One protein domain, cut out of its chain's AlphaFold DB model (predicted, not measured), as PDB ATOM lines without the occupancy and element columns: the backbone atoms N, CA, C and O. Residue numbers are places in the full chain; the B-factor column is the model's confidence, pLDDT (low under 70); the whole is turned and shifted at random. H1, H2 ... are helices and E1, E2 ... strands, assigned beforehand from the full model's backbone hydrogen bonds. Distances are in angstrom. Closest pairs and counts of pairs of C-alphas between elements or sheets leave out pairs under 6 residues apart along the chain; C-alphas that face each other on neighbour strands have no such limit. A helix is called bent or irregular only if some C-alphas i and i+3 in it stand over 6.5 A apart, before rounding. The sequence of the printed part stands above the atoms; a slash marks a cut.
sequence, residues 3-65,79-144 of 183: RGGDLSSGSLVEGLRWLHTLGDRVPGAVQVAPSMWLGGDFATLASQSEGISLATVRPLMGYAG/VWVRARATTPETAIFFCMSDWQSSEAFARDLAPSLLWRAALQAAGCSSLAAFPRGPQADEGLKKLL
ATOM      1  N   ARG A   3     -28.862 -42.203  20.097       73.12
ATOM      2  CA  ARG A   3     -28.959 -42.785  21.445       73.12
ATOM      3  C   ARG A   3     -30.379 -43.305  21.658       73.12
ATOM      4  O   ARG A   3     -31.321 -42.537  21.506       73.12
ATOM      5  N   GLY A   4     -30.523 -44.585  21.987       66.31
ATOM      6  CA  GLY A   4     -31.812 -45.203  22.307       66.31
ATOM      7  C   GLY A   4     -32.126 -45.236  23.807       66.31
ATOM      8  O   GLY A   4     -33.291 -45.364  24.173       66.31
ATOM      9  N   GLY A   5     -31.117 -45.084  24.672       73.94
ATOM     10  CA  GLY A   5     -31.282 -44.995  26.126       73.94
ATOM     11  C   GLY A   5     -29.983 -45.247  26.891       73.94
ATOM     12  O   GLY A   5     -28.904 -45.277  26.298       73.94
ATOM     13  N   ASP A   6     -30.099 -45.379  28.208       70.25
ATOM     14  CA  ASP A   6     -29.008 -45.572  29.169       70.25
ATOM     15  C   ASP A   6     -28.659 -47.046  29.414       70.25
ATOM     16  O   ASP A   6     -27.527 -47.352  29.794       70.25
ATOM     17  N   LEU A   7     -29.582 -47.971  29.135       59.66
ATOM     18  CA  LEU A   7     -29.290 -49.397  29.175       59.66
ATOM     19  C   LEU A   7     -28.534 -49.798  27.908       59.66
ATOM     20  O   LEU A   7     -29.109 -49.925  26.824       59.66
ATOM     21  N   SER A   8     -27.237 -50.047  28.056       59.91
ATOM     22  CA  SER A   8     -26.476 -50.879  27.128       59.91
ATOM     23  C   SER A   8     -26.218 -52.226  27.788       59.91
ATOM     24  O   SER A   8     -25.547 -52.298  28.817       59.91
ATOM     25  N   SER A   9     -26.714 -53.310  27.192       53.91
ATOM     26  CA  SER A   9     -26.153 -54.637  27.447       53.91
ATOM     27  C   SER A   9     -24.645 -54.552  27.205       53.91
ATOM     28  O   SER A   9     -24.223 -53.933  26.230       53.91
ATOM     29  N   GLY A  10     -23.815 -55.143  28.065       52.00
ATOM     30  CA  GLY A  10     -22.347 -55.068  27.961       52.00
ATOM     31  C   GLY A  10     -21.748 -55.579  26.635       52.00
ATOM     32  O   GLY A  10     -20.540 -55.497  26.444       52.00
ATOM     33  N   SER A  11     -22.579 -56.087  25.718       57.81
ATOM     34  CA  SER A  11     -22.267 -56.410  24.327       57.81
ATOM     35  C   SER A  11     -22.818 -55.349  23.360       57.81
ATOM     36  O   SER A  11     -24.022 -55.070  23.338       57.81
ATOM     37  N   LEU A  12     -21.945 -54.821  22.490       59.47
ATOM     38  CA  LEU A  12     -22.291 -53.888  21.402       59.47
ATOM     39  C   LEU A  12     -23.346 -54.454  20.435       59.47
ATOM     40  O   LEU A  12     -24.082 -53.685  19.821       59.47
ATOM     41  N   VAL A  13     -23.418 -55.782  20.301       60.56
ATOM     42  CA  VAL A  13     -24.343 -56.469  19.385       60.56
ATOM     43  C   VAL A  13     -25.766 -56.485  19.945       60.56
ATOM     44  O   VAL A  13     -26.724 -56.283  19.209       60.56
ATOM     45  N   GLU A  14     -25.911 -56.667  21.256       63.34
ATOM     46  CA  GLU A  14     -27.218 -56.737  21.921       63.34
ATOM     47  C   GLU A  14     -27.857 -55.347  22.110       63.34
ATOM     48  O   GLU A  14     -29.081 -55.217  22.160       63.34
ATOM     49  N   GLY A  15     -27.036 -54.294  22.164       71.62
ATOM     50  CA  GLY A  15     -27.490 -52.915  22.343       71.62
ATOM     51  C   GLY A  15     -27.821 -52.173  21.047       71.62
ATOM     52  O   GLY A  15     -28.331 -51.056  21.120       71.62
ATOM     53  N   LEU A  16     -27.519 -52.740  19.874       84.44
ATOM     54  CA  LEU A  16     -27.721 -52.081  18.583       84.44
ATOM     55  C   LEU A  16     -29.059 -52.483  17.958       84.44
ATOM     56  O   LEU A  16     -29.362 -53.659  17.775       84.44
ATOM     57  N   ARG A  17     -29.863 -51.486  17.589       87.88
ATOM     58  CA  ARG A  17     -31.158 -51.652  16.921       87.88
ATOM     59  C   ARG A  17     -31.231 -50.756  15.692       87.88
ATOM     60  O   ARG A  17     -30.548 -49.740  15.618       87.88
ATOM     61  N   TRP A  18     -32.089 -51.108  14.742       89.88
ATOM     62  CA  TRP A  18     -32.251 -50.373  13.486       89.88
ATOM     63  C   TRP A  18     -33.687 -49.905  13.357       89.88
ATOM     64  O   TRP A  18     -34.599 -50.721  13.431       89.88
ATOM     65  N   LEU A  19     -33.883 -48.605  13.177       92.88
ATOM     66  CA  LEU A  19     -35.178 -48.023  12.860       92.88
ATOM     67  C   LEU A  19     -35.188 -47.642  11.378       92.88
ATOM     68  O   LEU A  19     -34.244 -47.003  10.922       92.88
ATOM     69  N   HIS A  20     -36.205 -48.034  10.615       92.69
ATOM     70  CA  HIS A  20     -36.223 -47.818   9.167       92.69
ATOM     71  C   HIS A  20     -37.632 -47.675   8.581       92.69
ATOM     72  O   HIS A  20     -38.633 -47.974   9.232       92.69
ATOM     73  N   THR A  21     -37.698 -47.246   7.318       92.81
ATOM     74  CA  THR A  21     -38.946 -47.101   6.539       92.81
ATOM     75  C   THR A  21     -39.118 -48.157   5.437       92.81
ATOM     76  O   THR A  21     -40.069 -48.102   4.665       92.81
ATOM     77  N   LEU A  22     -38.216 -49.145   5.364       90.94
ATOM     78  CA  LEU A  22     -38.179 -50.170   4.302       90.94
ATOM     79  C   LEU A  22     -39.352 -51.176   4.294       90.94
ATOM     80  O   LEU A  22     -39.488 -51.932   3.331       90.94
ATOM     81  N   GLY A  23     -40.213 -51.182   5.314       90.31
ATOM     82  CA  GLY A  23     -41.405 -52.034   5.316       90.31
ATOM     83  C   GLY A  23     -41.115 -53.525   5.470       90.31
ATOM     84  O   GLY A  23     -40.057 -53.926   5.957       90.31
ATOM     85  N   ASP A  24     -42.040 -54.331   4.947       88.62
ATOM     86  CA  ASP A  24     -41.970 -55.799   4.903       88.62
ATOM     87  C   ASP A  24     -40.810 -56.346   4.050       88.62
ATOM     88  O   ASP A  24     -40.578 -57.552   4.003       88.62
ATOM     89  N   ARG A  25     -40.055 -55.472   3.368       89.31
ATOM     90  CA  ARG A  25     -38.857 -55.857   2.604       89.31
ATOM     91  C   ARG A  25     -37.724 -56.358   3.497       89.31
ATOM     92  O   ARG A  25     -36.787 -56.954   2.979       89.31
ATOM     93  N   VAL A  26     -37.787 -56.091   4.803       91.25
ATOM     94  CA  VAL A  26     -36.811 -56.556   5.792       91.25
ATOM     95  C   VAL A  26     -37.476 -57.620   6.674       91.25
ATOM     96  O   VAL A  26     -38.250 -57.278   7.574       91.25
ATOM     97  N   PRO A  27     -37.198 -58.916   6.446       93.25
ATOM     98  CA  PRO A  27     -37.762 -59.996   7.243       93.25
ATOM     99  C   PRO A  27     -37.449 -59.840   8.733       93.25
ATOM    100  O   PRO A  27     -36.340 -59.466   9.117       93.25
ATOM    101  N   GLY A  28     -38.432 -60.143   9.583       92.62
ATOM    102  CA  GLY A  28     -38.295 -60.063  11.042       92.62
ATOM    103  C   GLY A  28     -38.333 -58.645  11.621       92.62
ATOM    104  O   GLY A  28     -38.187 -58.491  12.834       92.62
ATOM    105  N   ALA A  29     -38.522 -57.610  10.797       94.25
ATOM    106  CA  ALA A  29     -38.777 -56.263  11.286       94.25
ATOM    107  C   ALA A  29     -40.190 -56.162  11.881       94.25
ATOM    108  O   ALA A  29     -41.137 -56.778  11.392       94.25
ATOM    109  N   VAL A  30     -40.343 -55.361  12.935       94.94
ATOM    110  CA  VAL A  30     -41.637 -55.122  13.591       94.94
ATOM    111  C   VAL A  30     -42.082 -53.695  13.320       94.94
ATOM    112  O   VAL A  30     -41.338 -52.753  13.596       94.94
ATOM    113  N   GLN A  31     -43.307 -53.517  12.827       95.50
ATOM    114  CA  GLN A  31     -43.887 -52.188  12.673       95.50
ATOM    115  C   GLN A  31     -44.218 -51.594  14.049       95.50
ATOM    116  O   GLN A  31     -45.050 -52.124  14.784       95.50
ATOM    117  N   VAL A  32     -43.567 -50.484  14.399       93.44
ATOM    118  CA  VAL A  32     -43.724 -49.812  15.706       93.44
ATOM    119  C   VAL A  32     -44.562 -48.534  15.623       93.44
ATOM    120  O   VAL A  32     -45.124 -48.096  16.624       93.44
ATOM    121  N   ALA A  33     -44.676 -47.951  14.429       93.44
ATOM    122  CA  ALA A  33     -45.574 -46.845  14.104       93.44
ATOM    123  C   ALA A  33     -45.895 -46.878  12.592       93.44
ATOM    124  O   ALA A  33     -45.238 -47.622  11.855       93.44
ATOM    125  N   PRO A  34     -46.884 -46.108  12.093       95.12
ATOM    126  CA  PRO A  34     -47.184 -46.059  10.661       95.12
ATOM    127  C   PRO A  34     -45.922 -45.809   9.825       95.12
ATOM    128  O   PRO A  34     -45.191 -44.854  10.066       95.12
ATOM    129  N   SER A  35     -45.642 -46.706   8.876       94.06
ATOM    130  CA  SER A  35     -44.433 -46.692   8.029       94.06
ATOM    131  C   SER A  35     -43.074 -46.722   8.754       94.06
ATOM    132  O   SER A  35     -42.047 -46.529   8.106       94.06
ATOM    133  N   MET A  36     -43.038 -47.022  10.055       94.75
ATOM    134  CA  MET A  36     -41.812 -47.119  10.853       94.75
ATOM    135  C   MET A  36     -41.616 -48.526  11.414       94.75
ATOM    136  O   MET A  36     -42.491 -49.075  12.088       94.75
ATOM    137  N   TRP A  37     -40.430 -49.074  11.177       95.06
ATOM    138  CA  TRP A  37     -40.091 -50.469  11.434       95.06
ATOM    139  C   TRP A  37     -38.826 -50.571  12.276       95.06
ATOM    140  O   TRP A  37     -37.885 -49.804  12.071       95.06
ATOM    141  N   LEU A  38     -38.816 -51.494  13.235       94.06
ATOM    142  CA  LEU A  38     -37.711 -51.717  14.159       94.06
ATOM    143  C   LEU A  38     -37.143 -53.131  13.995       94.06
ATOM    144  O   LEU A  38     -37.875 -54.117  14.083       94.06
ATOM    145  N   GLY A  39     -35.820 -53.223  13.881       91.81
ATOM    146  CA  GLY A  39     -35.093 -54.486  13.797       91.81
ATOM    147  C   GLY A  39     -35.136 -55.100  12.401       91.81
ATOM    148  O   GLY A  39     -35.053 -54.383  11.410       91.81
ATOM    149  N   GLY A  40     -35.230 -56.426  12.352       90.81
ATOM    150  CA  GLY A  40     -35.148 -57.204  11.122       90.81
ATOM    151  C   GLY A  40     -33.745 -57.709  10.796       90.81
ATOM    152  O   GLY A  40     -32.771 -57.406  11.489       90.81
ATOM    153  N   ASP A  41     -33.674 -58.540   9.761       89.44
ATOM    154  CA  ASP A  41     -32.436 -59.154   9.298       89.44
ATOM    155  C   ASP A  41     -31.441 -58.104   8.779       89.44
ATOM    156  O   ASP A  41     -31.721 -57.357   7.836       89.44
ATOM    157  N   PHE A  42     -30.256 -58.056   9.393       84.94
ATOM    158  CA  PHE A  42     -29.236 -57.057   9.079       84.94
ATOM    159  C   PHE A  42     -28.666 -57.223   7.669       84.94
ATOM    160  O   PHE A  42     -28.412 -56.222   7.006       84.94
ATOM    161  N   ALA A  43     -28.486 -58.460   7.194       86.62
ATOM    162  CA  ALA A  43     -27.957 -58.705   5.854       86.62
ATOM    163  C   ALA A  43     -28.922 -58.172   4.784       86.62
ATOM    164  O   ALA A  43     -28.516 -57.452   3.870       86.62
ATOM    165  N   THR A  44     -30.218 -58.440   4.955       87.38
ATOM    166  CA  THR A  44     -31.270 -57.897   4.096       87.38
ATOM    167  C   THR A  44     -31.301 -56.376   4.178       87.38
ATOM    168  O   THR A  44     -31.287 -55.711   3.147       87.38
ATOM    169  N   LEU A  45     -31.271 -55.807   5.386       85.31
ATOM    170  CA  LEU A  45     -31.261 -54.358   5.581       85.31
ATOM    171  C   LEU A  45     -30.050 -53.686   4.906       85.31
ATOM    172  O   LEU A  45     -30.222 -52.666   4.240       85.31
ATOM    173  N   ALA A  46     -28.856 -54.277   5.010       82.94
ATOM    174  CA  ALA A  46     -27.644 -53.793   4.353       82.94
ATOM    175  C   ALA A  46     -27.782 -53.844   2.823       82.94
ATOM    176  O   ALA A  46     -27.589 -52.821   2.169       82.94
ATOM    177  N   SER A  47     -28.221 -54.977   2.265       84.06
ATOM    178  CA  SER A  47     -28.421 -55.129   0.814       84.06
ATOM    179  C   SER A  47     -29.479 -54.174   0.244       84.06
ATOM    180  O   SER A  47     -29.314 -53.639  -0.844       84.06
ATOM    181  N   GLN A  48     -30.551 -53.902   0.993       79.56
ATOM    182  CA  GLN A  48     -31.580 -52.940   0.595       79.56
ATOM    183  C   GLN A  48     -31.086 -51.497   0.725       79.56
ATOM    184  O   GLN A  48     -31.578 -50.620   0.024       79.56
ATOM    185  N   SER A  49     -30.122 -51.227   1.610       71.25
ATOM    186  CA  SER A  49     -29.516 -49.899   1.745       71.25
ATOM    187  C   SER A  49     -28.483 -49.583   0.656       71.25
ATOM    188  O   SER A  49     -28.200 -48.409   0.416       71.25
ATOM    189  N   GLU A  50     -27.964 -50.591  -0.055       66.94
ATOM    190  CA  GLU A  50     -27.105 -50.404  -1.229       66.94
ATOM    191  C   GLU A  50     -27.922 -49.790  -2.382       66.94
ATOM    192  O   GLU A  50     -28.609 -50.469  -3.138       66.94
ATOM    193  N   GLY A  51     -27.885 -48.457  -2.484       60.28
ATOM    194  CA  GLY A  51     -28.617 -47.677  -3.492       60.28
ATOM    195  C   GLY A  51     -29.806 -46.877  -2.951       60.28
ATOM    196  O   GLY A  51     -30.381 -46.076  -3.688       60.28
ATOM    197  N   ILE A  52     -30.147 -47.021  -1.666       61.62
ATOM    198  CA  ILE A  52     -31.142 -46.188  -0.977       61.62
ATOM    199  C   ILE A  52     -30.411 -45.175  -0.089       61.62
ATOM    200  O   ILE A  52     -29.372 -45.462   0.498       61.62
ATOM    201  N   SER A  53     -30.947 -43.956   0.020       66.50
ATOM    202  CA  SER A  53     -30.385 -42.935   0.909       66.50
ATOM    203  C   SER A  53     -30.259 -43.463   2.348       66.50
ATOM    204  O   SER A  53     -31.244 -43.937   2.925       66.50
ATOM    205  N   LEU A  54     -29.074 -43.306   2.958       64.62
ATOM    206  CA  LEU A  54     -28.790 -43.617   4.374       64.62
ATOM    207  C   LEU A  54     -29.753 -42.908   5.354       64.62
ATOM    208  O   LEU A  54     -29.880 -43.295   6.512       64.62
ATOM    209  N   ALA A  55     -30.486 -41.903   4.872       69.25
ATOM    210  CA  ALA A  55     -31.587 -41.236   5.561       69.25
ATOM    211  C   ALA A  55     -32.771 -42.169   5.921       69.25
ATOM    212  O   ALA A  55     -33.605 -41.813   6.754       69.25
ATOM    213  N   THR A  56     -32.862 -43.352   5.304       82.50
ATOM    214  CA  THR A  56     -33.970 -44.314   5.484       82.50
ATOM    215  C   THR A  56     -33.748 -45.335   6.597       82.50
ATOM    216  O   THR A  56     -34.695 -46.021   6.985       82.50
ATOM    217  N   VAL A  57     -32.525 -45.428   7.127       88.62
ATOM    218  CA  VAL A  57     -32.148 -46.356   8.198       88.62
ATOM    219  C   VAL A  57     -31.381 -45.603   9.279       88.62
ATOM    220  O   VAL A  57     -30.342 -45.003   9.019       88.62
ATOM    221  N   ARG A  58     -31.860 -45.679  10.520       89.19
ATOM    222  CA  ARG A  58     -31.239 -45.085  11.704       89.19
ATOM    223  C   ARG A  58     -30.770 -46.169  12.675       89.19
ATOM    224  O   ARG A  58     -31.608 -46.817  13.304       89.19
ATOM    225  N   PRO A  59     -29.452 -46.337  12.866       88.25
ATOM    226  CA  PRO A  59     -28.929 -47.140  13.960       88.25
ATOM    227  C   PRO A  59     -29.147 -46.435  15.305       88.25
ATOM    228  O   PRO A  59     -28.785 -45.264  15.481       88.25
ATOM    229  N   LEU A  60     -29.697 -47.178  16.259       88.00
ATOM    230  CA  LEU A  60     -29.952 -46.787  17.641       88.00
ATOM    231  C   LEU A  60     -29.112 -47.659  18.570       88.00
ATOM    232  O   LEU A  60     -29.162 -48.882  18.477       88.00
ATOM    233  N   MET A  61     -28.361 -47.034  19.471       86.88
ATOM    234  CA  MET A  61     -27.563 -47.736  20.472       86.88
ATOM    235  C   MET A  61     -28.139 -47.523  21.870       86.88
ATOM    236  O   MET A  61     -28.379 -46.383  22.279       86.88
ATOM    237  N   GLY A  62     -28.321 -48.625  22.592       83.12
ATOM    238  CA  GLY A  62     -28.972 -48.663  23.895       83.12
ATOM    239  C   GLY A  62     -30.493 -48.578  23.791       83.12
ATOM    240  O   GLY A  62     -31.060 -48.364  22.717       83.12
ATOM    241  N   TYR A  63     -31.164 -48.752  24.920       85.38
ATOM    242  CA  TYR A  63     -32.613 -48.614  25.038       85.38
ATOM    243  C   TYR A  63     -32.984 -48.104  26.430       85.38
ATOM    244  O   TYR A  63     -32.195 -48.196  27.367       85.38
ATOM    245  N   ALA A  64     -34.183 -47.547  26.564       85.31
ATOM    246  CA  ALA A  64     -34.802 -47.313  27.860       85.31
ATOM    247  C   ALA A  64     -35.779 -48.461  28.132       85.31
ATOM    248  O   ALA A  64     -36.574 -48.830  27.262       85.31
ATOM    249  N   GLY A  65     -35.673 -49.067  29.311       86.44
ATOM    250  CA  GLY A  65     -36.453 -50.235  29.696       86.44
ATOM    251  C   GLY A  65     -37.214 -49.981  30.985       86.44
ATOM    252  O   GLY A  65     -36.677 -49.409  31.929       86.44
ATOM    253  N   VAL A  79     -45.692 -38.547  35.166       88.25
ATOM    254  CA  VAL A  79     -44.254 -38.430  34.855       88.25
ATOM    255  C   VAL A  79     -44.048 -38.453  33.340       88.25
ATOM    256  O   VAL A  79     -43.231 -37.701  32.812       88.25
ATOM    257  N   TRP A  80     -44.835 -39.274  32.637       90.50
ATOM    258  CA  TRP A  80     -44.838 -39.362  31.180       90.50
ATOM    259  C   TRP A  80     -46.174 -38.939  30.588       90.50
ATOM    260  O   TRP A  80     -47.241 -39.228  31.125       90.50
ATOM    261  N   VAL A  81     -46.101 -38.328  29.407       88.19
ATOM    262  CA  VAL A  81     -47.254 -38.045  28.556       88.19
ATOM    263  C   VAL A  81     -47.176 -38.948  27.330       88.19
ATOM    264  O   VAL A  81     -46.141 -39.024  26.668       88.19
ATOM    265  N   ARG A  82     -48.276 -39.633  27.002       87.56
ATOM    266  CA  ARG A  82     -48.346 -40.506  25.826       87.56
ATOM    267  C   ARG A  82     -48.810 -39.724  24.601       87.56
ATOM    268  O   ARG A  82     -49.978 -39.355  24.516       87.56
ATOM    269  N   ALA A  83     -47.929 -39.573  23.619       86.19
ATOM    270  CA  ALA A  83     -48.283 -39.151  22.267       86.19
ATOM    271  C   ALA A  83     -48.326 -40.368  21.332       86.19
ATOM    272  O   ALA A  83     -47.582 -41.331  21.521       86.19
ATOM    273  N   ARG A  84     -49.193 -40.341  20.316       84.25
ATOM    274  CA  ARG A  84     -49.238 -41.373  19.272       84.25
ATOM    275  C   ARG A  84     -49.073 -40.715  17.910       84.25
ATOM    276  O   ARG A  84     -49.835 -39.817  17.571       84.25
ATOM    277  N   ALA A  85     -48.124 -41.206  17.123       87.25
ATOM    278  CA  ALA A  85     -48.070 -40.910  15.700       87.25
ATOM    279  C   ALA A  85     -49.159 -41.720  14.985       87.25
ATOM    280  O   ALA A  85     -49.131 -42.951  15.005       87.25
ATOM    281  N   THR A  86     -50.150 -41.041  14.413       88.44
ATOM    282  CA  THR A  86     -51.289 -41.688  13.741       88.44
ATOM    283  C   THR A  86     -51.129 -41.751  12.229       88.44
ATOM    284  O   THR A  86     -51.864 -42.493  11.585       88.44
ATOM    285  N   THR A  87     -50.175 -41.011  11.660       92.75
ATOM    286  CA  THR A  87     -49.908 -40.987  10.216       92.75
ATOM    287  C   THR A  87     -48.443 -41.322   9.921       92.75
ATOM    288  O   THR A  87     -47.586 -41.099  10.783       92.75
ATOM    289  N   PRO A  88     -48.123 -41.830   8.717       92.81
ATOM    290  CA  PRO A  88     -46.740 -42.033   8.286       92.81
ATOM    291  C   PRO A  88     -45.866 -40.784   8.424       92.81
ATOM    292  O   PRO A  88     -44.744 -40.866   8.909       92.81
ATOM    293  N   GLU A  89     -46.387 -39.615   8.060       89.69
ATOM    294  CA  GLU A  89     -45.646 -38.351   8.060       89.69
ATOM    295  C   GLU A  89     -45.260 -37.947   9.483       89.69
ATOM    296  O   GLU A  89     -44.116 -37.577   9.738       89.69
ATOM    297  N   THR A  90     -46.195 -38.070  10.432       88.75
ATOM    298  CA  THR A  90     -45.935 -37.767  11.848       88.75
ATOM    299  C   THR A  90     -44.977 -38.773  12.478       88.75
ATOM    300  O   THR A  90     -44.100 -38.380  13.246       88.75
ATOM    301  N   ALA A  91     -45.087 -40.058  12.131       90.81
ATOM    302  CA  ALA A  91     -44.185 -41.095  12.623       90.81
ATOM    303  C   ALA A  91     -42.754 -40.885  12.112       90.81
ATOM    304  O   ALA A  91     -41.814 -40.854  12.904       90.81
ATOM    305  N   ILE A  92     -42.594 -40.658  10.806       89.31
ATOM    306  CA  ILE A  92     -41.302 -40.346  10.187       89.31
ATOM    307  C   ILE A  92     -40.737 -39.057  10.787       89.31
ATOM    308  O   ILE A  92     -39.572 -39.033  11.174       89.31
ATOM    309  N   PHE A  93     -41.548 -38.010  10.952       87.06
ATOM    310  CA  PHE A  93     -41.101 -36.777  11.592       87.06
ATOM    311  C   PHE A  93     -40.549 -37.037  13.000       87.06
ATOM    312  O   PHE A  93     -39.425 -36.631  13.289       87.06
ATOM    313  N   PHE A  94     -41.267 -37.771  13.855       87.38
ATOM    314  CA  PHE A  94     -40.797 -38.049  15.216       87.38
ATOM    315  C   PHE A  94     -39.551 -38.935  15.279       87.38
ATOM    316  O   PHE A  94     -38.718 -38.772  16.168       87.38
ATOM    317  N   CYS A  95     -39.424 -39.879  14.351       87.38
ATOM    318  CA  CYS A  95     -38.407 -40.919  14.408       87.38
ATOM    319  C   CYS A  95     -37.153 -40.631  13.571       87.38
ATOM    320  O   CYS A  95     -36.099 -41.220  13.827       87.38
ATOM    321  N   MET A  96     -37.267 -39.788  12.543       86.12
ATOM    322  CA  MET A  96     -36.268 -39.673  11.476       86.12
ATOM    323  C   MET A  96     -35.824 -38.233  11.199       86.12
ATOM    324  O   MET A  96     -34.766 -38.058  10.605       86.12
ATOM    325  N   SER A  97     -36.563 -37.203  11.622       81.44
ATOM    326  CA  SER A  97     -36.281 -35.806  11.229       81.44
ATOM    327  C   SER A  97     -34.875 -35.309  11.595       81.44
ATOM    328  O   SER A  97     -34.209 -34.694  10.765       81.44
ATOM    329  N   ASP A  98     -34.381 -35.622  12.794       77.12
ATOM    330  CA  ASP A  98     -33.025 -35.270  13.236       77.12
ATOM    331  C   ASP A  98     -31.934 -36.083  12.520       77.12
ATOM    332  O   ASP A  98     -30.791 -35.644  12.415       77.12
ATOM    333  N   TRP A  99     -32.290 -37.265  12.015       78.75
ATOM    334  CA  TRP A  99     -31.384 -38.165  11.304       78.75
ATOM    335  C   TRP A  99     -31.229 -37.804   9.825       78.75
ATOM    336  O   TRP A  99     -30.141 -37.928   9.270       78.75
ATOM    337  N   GLN A 100     -32.310 -37.359   9.183       71.38
ATOM    338  CA  GLN A 100     -32.323 -37.058   7.749       71.38
ATOM    339  C   GLN A 100     -31.679 -35.708   7.411       71.38
ATOM    340  O   GLN A 100     -31.328 -35.472   6.256       71.38
ATOM    341  N   SER A 101     -31.509 -34.822   8.395       68.44
ATOM    342  CA  SER A 101     -30.942 -33.499   8.159       68.44
ATOM    343  C   SER A 101     -29.415 -33.526   8.066       68.44
ATOM    344  O   SER A 101     -28.720 -33.852   9.032       68.44
ATOM    345  N   SER A 102     -28.880 -33.084   6.927       66.31
ATOM    346  CA  SER A 102     -27.446 -32.827   6.744       66.31
ATOM    347  C   SER A 102     -26.980 -31.541   7.442       66.31
ATOM    348  O   SER A 102     -25.801 -31.405   7.774       66.31
ATOM    349  N   GLU A 103     -27.891 -30.607   7.725       69.81
ATOM    350  CA  GLU A 103     -27.557 -29.325   8.344       69.81
ATOM    351  C   GLU A 103     -27.392 -29.449   9.864       69.81
ATOM    352  O   GLU A 103     -28.252 -29.987  10.567       69.81
ATOM    353  N   ALA A 104     -26.278 -28.927  10.392       65.62
ATOM    354  CA  ALA A 104     -25.988 -28.919  11.830       65.62
ATOM    355  C   ALA A 104     -27.039 -28.140  12.634       65.62
ATOM    356  O   ALA A 104     -27.512 -28.617  13.658       65.62
ATOM    357  N   PHE A 105     -27.479 -26.995  12.114       59.81
ATOM    358  CA  PHE A 105     -28.469 -26.141  12.766       59.81
ATOM    359  C   PHE A 105     -29.819 -26.842  12.979       59.81
ATOM    360  O   PHE A 105     -30.416 -26.766  14.053       59.81
ATOM    361  N   ALA A 106     -30.282 -27.589  11.978       63.31
ATOM    362  CA  ALA A 106     -31.505 -28.372  12.085       63.31
ATOM    363  C   ALA A 106     -31.380 -29.515  13.109       63.31
ATOM    364  O   ALA A 106     -32.355 -29.810  13.795       63.31
ATOM    365  N   ARG A 107     -30.187 -30.103  13.291       66.44
ATOM    366  CA  ARG A 107     -29.940 -31.115  14.336       66.44
ATOM    367  C   ARG A 107     -29.999 -30.535  15.750       66.44
ATOM    368  O   ARG A 107     -30.502 -31.210  16.642       66.44
ATOM    369  N   ASP A 108     -29.554 -29.296  15.944       67.75
ATOM    370  CA  ASP A 108     -29.580 -28.635  17.257       67.75
ATOM    371  C   ASP A 108     -30.988 -28.151  17.641       67.75
ATOM    372  O   ASP A 108     -31.382 -28.201  18.809       67.75
ATOM    373  N   LEU A 109     -31.789 -27.725  16.659       63.03
ATOM    374  CA  LEU A 109     -33.178 -27.317  16.884       63.03
ATOM    375  C   LEU A 109     -34.144 -28.500  17.009       63.03
ATOM    376  O   LEU A 109     -35.130 -28.404  17.755       63.03
ATOM    377  N   ALA A 110     -33.872 -29.603  16.305       74.31
ATOM    378  CA  ALA A 110     -34.778 -30.742  16.186       74.31
ATOM    379  C   ALA A 110     -35.283 -31.283  17.536       74.31
ATOM    380  O   ALA A 110     -36.495 -31.444  17.657       74.31
ATOM    381  N   PRO A 111     -34.462 -31.491  18.589       78.06
ATOM    382  CA  PRO A 111     -34.953 -32.036  19.856       78.06
ATOM    383  C   PRO A 111     -36.042 -31.174  20.503       78.06
ATOM    384  O   PRO A 111     -37.047 -31.690  20.996       78.06
ATOM    385  N   SER A 112     -35.872 -29.850  20.477       81.62
ATOM    386  CA  SER A 112     -36.837 -28.919  21.068       81.62
ATOM    387  C   SER A 112     -38.136 -28.852  20.262       81.62
ATOM    388  O   SER A 112     -39.224 -28.848  20.842       81.62
ATOM    389  N   LEU A 113     -38.035 -28.865  18.930       84.00
ATOM    390  CA  LEU A 113     -39.184 -28.890  18.028       84.00
ATOM    391  C   LEU A 113     -39.954 -30.205  18.144       84.00
ATOM    392  O   LEU A 113     -41.179 -30.184  18.232       84.00
ATOM    393  N   LEU A 114     -39.246 -31.332  18.227       86.69
ATOM    394  CA  LEU A 114     -39.826 -32.658  18.426       86.69
ATOM    395  C   LEU A 114     -40.574 -32.744  19.750       86.69
ATOM    396  O   LEU A 114     -41.712 -33.206  19.778       86.69
ATOM    397  N   TRP A 115     -39.977 -32.243  20.831       86.81
ATOM    398  CA  TRP A 115     -40.629 -32.200  22.136       86.81
ATOM    399  C   TRP A 115     -41.912 -31.357  22.106       86.81
ATOM    400  O   TRP A 115     -42.958 -31.801  22.584       86.81
ATOM    401  N   ARG A 116     -41.872 -30.169  21.485       89.62
ATOM    402  CA  ARG A 116     -43.061 -29.313  21.328       89.62
ATOM    403  C   ARG A 116     -44.135 -29.990  20.479       89.62
ATOM    404  O   ARG A 116     -45.297 -29.999  20.875       89.62
ATOM    405  N   ALA A 117     -43.756 -30.575  19.345       87.56
ATOM    406  CA  ALA A 117     -44.674 -31.282  18.459       87.56
ATOM    407  C   ALA A 117     -45.315 -32.495  19.153       87.56
ATOM    408  O   ALA A 117     -46.520 -32.702  19.030       87.56
ATOM    409  N   ALA A 118     -44.544 -33.254  19.937       89.06
ATOM    410  CA  ALA A 118     -45.051 -34.391  20.699       89.06
ATOM    411  C   ALA A 118     -46.080 -33.954  21.750       89.06
ATOM    412  O   ALA A 118     -47.131 -34.578  21.884       89.06
ATOM    413  N   LEU A 119     -45.828 -32.846  22.454       90.75
ATOM    414  CA  LEU A 119     -46.787 -32.297  23.411       90.75
ATOM    415  C   LEU A 119     -48.046 -31.748  22.744       90.75
ATOM    416  O   LEU A 119     -49.131 -31.956  23.278       90.75
ATOM    417  N   GLN A 120     -47.934 -31.102  21.579       89.56
ATOM    418  CA  GLN A 120     -49.115 -30.708  20.803       89.56
ATOM    419  C   GLN A 120     -49.936 -31.935  20.400       89.56
ATOM    420  O   GLN A 120     -51.145 -31.960  20.613       89.56
ATOM    421  N   ALA A 121     -49.281 -32.981  19.891       87.00
ATOM    422  CA  ALA A 121     -49.940 -34.228  19.507       87.00
ATOM    423  C   ALA A 121     -50.606 -34.946  20.696       87.00
ATOM    424  O   ALA A 121     -51.586 -35.663  20.512       87.00
ATOM    425  N   ALA A 122     -50.107 -34.739  21.916       89.62
ATOM    426  CA  ALA A 122     -50.716 -35.243  23.144       89.62
ATOM    427  C   ALA A 122     -51.825 -34.338  23.721       89.62
ATOM    428  O   ALA A 122     -52.373 -34.650  24.776       89.62
ATOM    429  N   GLY A 123     -52.154 -33.214  23.069       90.31
ATOM    430  CA  GLY A 123     -53.134 -32.238  23.563       90.31
ATOM    431  C   GLY A 123     -52.613 -31.332  24.687       90.31
ATOM    432  O   GLY A 123     -53.378 -30.591  25.299       90.31
ATOM    433  N   CYS A 124     -51.310 -31.351  24.967       90.12
ATOM    434  CA  CYS A 124     -50.663 -30.554  26.006       90.12
ATOM    435  C   CYS A 124     -50.156 -29.208  25.462       90.12
ATOM    436  O   CYS A 124     -48.984 -28.860  25.626       90.12
ATOM    437  N   SER A 125     -51.026 -28.427  24.816       90.38
ATOM    438  CA  SER A 125     -50.638 -27.193  24.114       90.38
ATOM    439  C   SER A 125     -49.979 -26.147  25.020       90.38
ATOM    440  O   SER A 125     -49.041 -25.479  24.588       90.38
ATOM    441  N   SER A 126     -50.387 -26.037  26.289       90.00
ATOM    442  CA  SER A 126     -49.749 -25.129  27.256       90.00
ATOM    443  C   SER A 126     -48.297 -25.517  27.551       90.00
ATOM    444  O   SER A 126     -47.431 -24.648  27.620       90.00
ATOM    445  N   LEU A 127     -48.008 -26.819  27.667       86.62
ATOM    446  CA  LEU A 127     -46.640 -27.312  27.847       86.62
ATOM    447  C   LEU A 127     -45.829 -27.163  26.556       86.62
ATOM    448  O   LEU A 127     -44.667 -26.772  26.600       86.62
ATOM    449  N   ALA A 128     -46.452 -27.406  25.402       90.44
ATOM    450  CA  ALA A 128     -45.812 -27.213  24.106       90.44
ATOM    451  C   ALA A 128     -45.469 -25.742  23.824       90.44
ATOM    452  O   ALA A 128     -44.502 -25.465  23.113       90.44
ATOM    453  N   ALA A 129     -46.246 -24.800  24.361       90.06
ATOM    454  CA  ALA A 129     -45.999 -23.364  24.263       90.06
ATOM    455  C   ALA A 129     -45.016 -22.851  25.328       90.06
ATOM    456  O   ALA A 129     -44.501 -21.742  25.181       90.06
ATOM    457  N   PHE A 130     -44.714 -23.646  26.361       87.00
ATOM    458  CA  PHE A 130     -43.900 -23.206  27.488       87.00
ATOM    459  C   PHE A 130     -42.523 -22.684  27.021       87.00
ATOM    460  O   PHE A 130     -41.877 -23.310  26.162       87.00
ATOM    461  N   PRO A 131     -42.053 -21.530  27.533       85.50
ATOM    462  CA  PRO A 131     -40.720 -21.026  27.223       85.50
ATOM    463  C   PRO A 131     -39.660 -22.029  27.681       85.50
ATOM    464  O   PRO A 131     -39.686 -22.487  28.819       85.50
ATOM    465  N   ARG A 132     -38.721 -22.377  26.800       82.12
ATOM    466  CA  ARG A 132     -37.593 -23.260  27.128       82.12
ATOM    467  C   ARG A 132     -36.299 -22.472  27.022       82.12
ATOM    468  O   ARG A 132     -36.170 -21.625  26.141       82.12
ATOM    469  N   GLY A 133     -35.359 -22.753  27.914       82.06
ATOM    470  CA  GLY A 133     -34.055 -22.096  27.963       82.06
ATOM    471  C   GLY A 133     -33.482 -22.109  29.378       82.06
ATOM    472  O   GLY A 133     -34.236 -22.339  30.321       82.06
ATOM    473  N   PRO A 134     -32.178 -21.838  29.565       83.06
ATOM    474  CA  PRO A 134     -31.504 -22.049  30.849       83.06
ATOM    475  C   PRO A 134     -32.214 -21.394  32.040       83.06
ATOM    476  O   PRO A 134     -32.398 -22.025  33.073       83.06
ATOM    477  N   GLN A 135     -32.678 -20.153  31.879       86.00
ATOM    478  CA  GLN A 135     -33.349 -19.408  32.944       86.00
ATOM    479  C   GLN A 135     -34.755 -19.944  33.263       86.00
ATOM    480  O   GLN A 135     -35.109 -20.083  34.434       86.00
ATOM    481  N   ALA A 136     -35.556 -20.246  32.236       86.12
ATOM    482  CA  ALA A 136     -36.910 -20.773  32.409       86.12
ATOM    483  C   ALA A 136     -36.885 -22.202  32.973       86.12
ATOM    484  O   ALA A 136     -37.633 -22.517  33.898       86.12
ATOM    485  N   ASP A 137     -35.978 -23.039  32.464       85.38
ATOM    486  CA  ASP A 137     -35.795 -24.421  32.902       85.38
ATOM    487  C   ASP A 137     -35.299 -24.469  34.363       85.38
ATOM    488  O   ASP A 137     -35.783 -25.286  35.144       85.38
ATOM    489  N   GLU A 138     -34.402 -23.563  34.774       87.94
ATOM    490  CA  GLU A 138     -33.940 -23.449  36.166       87.94
ATOM    491  C   GLU A 138     -35.061 -23.011  37.121       87.94
ATOM    492  O   GLU A 138     -35.218 -23.563  38.212       87.94
ATOM    493  N   GLY A 139     -35.887 -22.047  36.703       87.38
ATOM    494  CA  GLY A 139     -37.065 -21.637  37.467       87.38
ATOM    495  C   GLY A 139     -38.063 -22.784  37.653       87.38
ATOM    496  O   GLY A 139     -38.539 -23.017  38.766       87.38
ATOM    497  N   LEU A 140     -38.333 -23.541  36.585       84.38
ATOM    498  CA  LEU A 140     -39.225 -24.699  36.628       84.38
ATOM    499  C   LEU A 140     -38.688 -25.802  37.548       84.38
ATOM    500  O   LEU A 140     -39.455 -26.348  38.340       84.38
ATOM    501  N   LYS A 141     -37.383 -26.102  37.492       85.62
ATOM    502  CA  LYS A 141     -36.748 -27.075  38.397       85.62
ATOM    503  C   LYS A 141     -36.958 -26.700  39.858       85.62
ATOM    504  O   LYS A 141     -37.467 -27.520  40.614       85.62
ATOM    505  N   LYS A 142     -36.669 -25.450  40.234       89.94
ATOM    506  CA  LYS A 142     -36.859 -24.962  41.611       89.94
ATOM    507  C   LYS A 142     -38.310 -25.080  42.074       89.94
ATOM    508  O   LYS A 142     -38.567 -25.490  43.203       89.94
ATOM    509  N   LEU A 143     -39.269 -24.738  41.210       86.31
ATOM    510  CA  LEU A 143     -40.694 -24.882  41.517       86.31
ATOM    511  C   LEU A 143     -41.083 -26.347  41.745       86.31
ATOM    512  O   LEU A 143     -41.756 -26.647  42.731       86.31
ATOM    513  N   LEU A 144     -40.638 -27.251  40.868       84.81
ATOM    514  CA  LEU A 144     -40.897 -28.684  41.002       84.81
ATOM    515  C   LEU A 144     -40.267 -29.244  42.278       84.81
ATOM    516  O   LEU A 144     -40.952 -29.919  43.039       84.81
TER     517      LEU A 144
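This is residues 3 to 65 and 79 to 144 of the 183 residues of the protein "Hypothetical protein" of Polarella glacialis (UniProt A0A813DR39). A small, strongly twisted antiparallel sheet has the short helix H1 over one face and H2 over the opposite face; beyond H2 the longer H3 folds back beside it as a helical hairpin. H4 packs on H3 at the far side from the sheet, and after it residues 133 to 139, of which 134 to 139 belong to H5, stick out. The printed part has 129 residues with four named strands and five named helices in the order E1 E2 E3 H1 E4 H2 H3 H4 H5, and the sheet runs E2, E3, E1, E4. The class is mixed, helices and strands; the whole is only just loose, close to compact, with a radius of gyration of the C-alphas of 16.9 A and spans of 51 by 34 by 28 A.

Past residues 3 to 15, which hold no named element, look for E1, residues 16 to 20, an inner strand. E2, residues 29 to 33, and E3, residues 36 to 39, form an antiparallel hairpin, with N 30 and O 38 within hydrogen-bond range at 3.0 A and N 38 and O 30 at 2.8 A. E3 is also antiparallel to E1, where N 39 and O 18 are 2.8 A apart. H1, residues 42 to 49, is on the sheet at a height over the sheet of 9.6 A. E4, residues 57 to 61, is antiparallel to E1, with N 17 and O 60 at 2.8 A. E3, H1 and E4 make a split strand-helix-strand unit, two strands running the same way with E1 between them, and its crossover is right-handed. H2, residues 88 to 100, is on the opposite face from H1, at a height of 8.5 A; the C-alphas of Ala 33 in E2 and Ala 91 are 6.1 A apart, the closest of that pair. H3, residues 104 to 121, touches H2 residues 94 to 99 at a shallow tilt of 25 degrees, opposite ways, a helical hairpin; the closest C-alphas, of Asp 98 and Arg 107, are 5.3 A apart. H4, residues 125 to 129, touches H3 residues 115 to 120, closest at the C-alphas of Arg 116 and Ala 128, 4.4 A. H5, residues 134 to 144, is apart from H3 and H4. Every O i to N i+4 pair is within hydrogen-bond range in H1, H4 and H5, against 7 of 9 in H2 and 12 of 14 in H3.

Find C-alpha 16 at (-27.721, -52.081, 18.583); E1 runs 13.4 A from there, and E4 13.2 A. H2 is irregular, with C-alphas 95 and 98 7.9 A apart. From C-alpha 104 at (-25.988, -28.919, 11.830) H3 runs 25.7 A, with a kink of 39 degrees near residue 112; it is only just irregular, C-alphas 108 and 111 being 6.9 A apart. H5, 15.3 A long, ends at C-alpha 144, (-40.897, -28.684, 41.002).

The farthest C-alphas, of Ser 47 and Leu 143, are 52.2 A apart. Residues 66 to 78 are not printed; C-alphas 65 and 79 across this cut, in the link from E4 to H2, are 15.1 A apart. Of the links that are printed whole, none is long. The mean pLDDT of the printed part is 82.5, and it is under 70 at residue 4 and residues 7 to 14, 50 to 55 and 101 to 109.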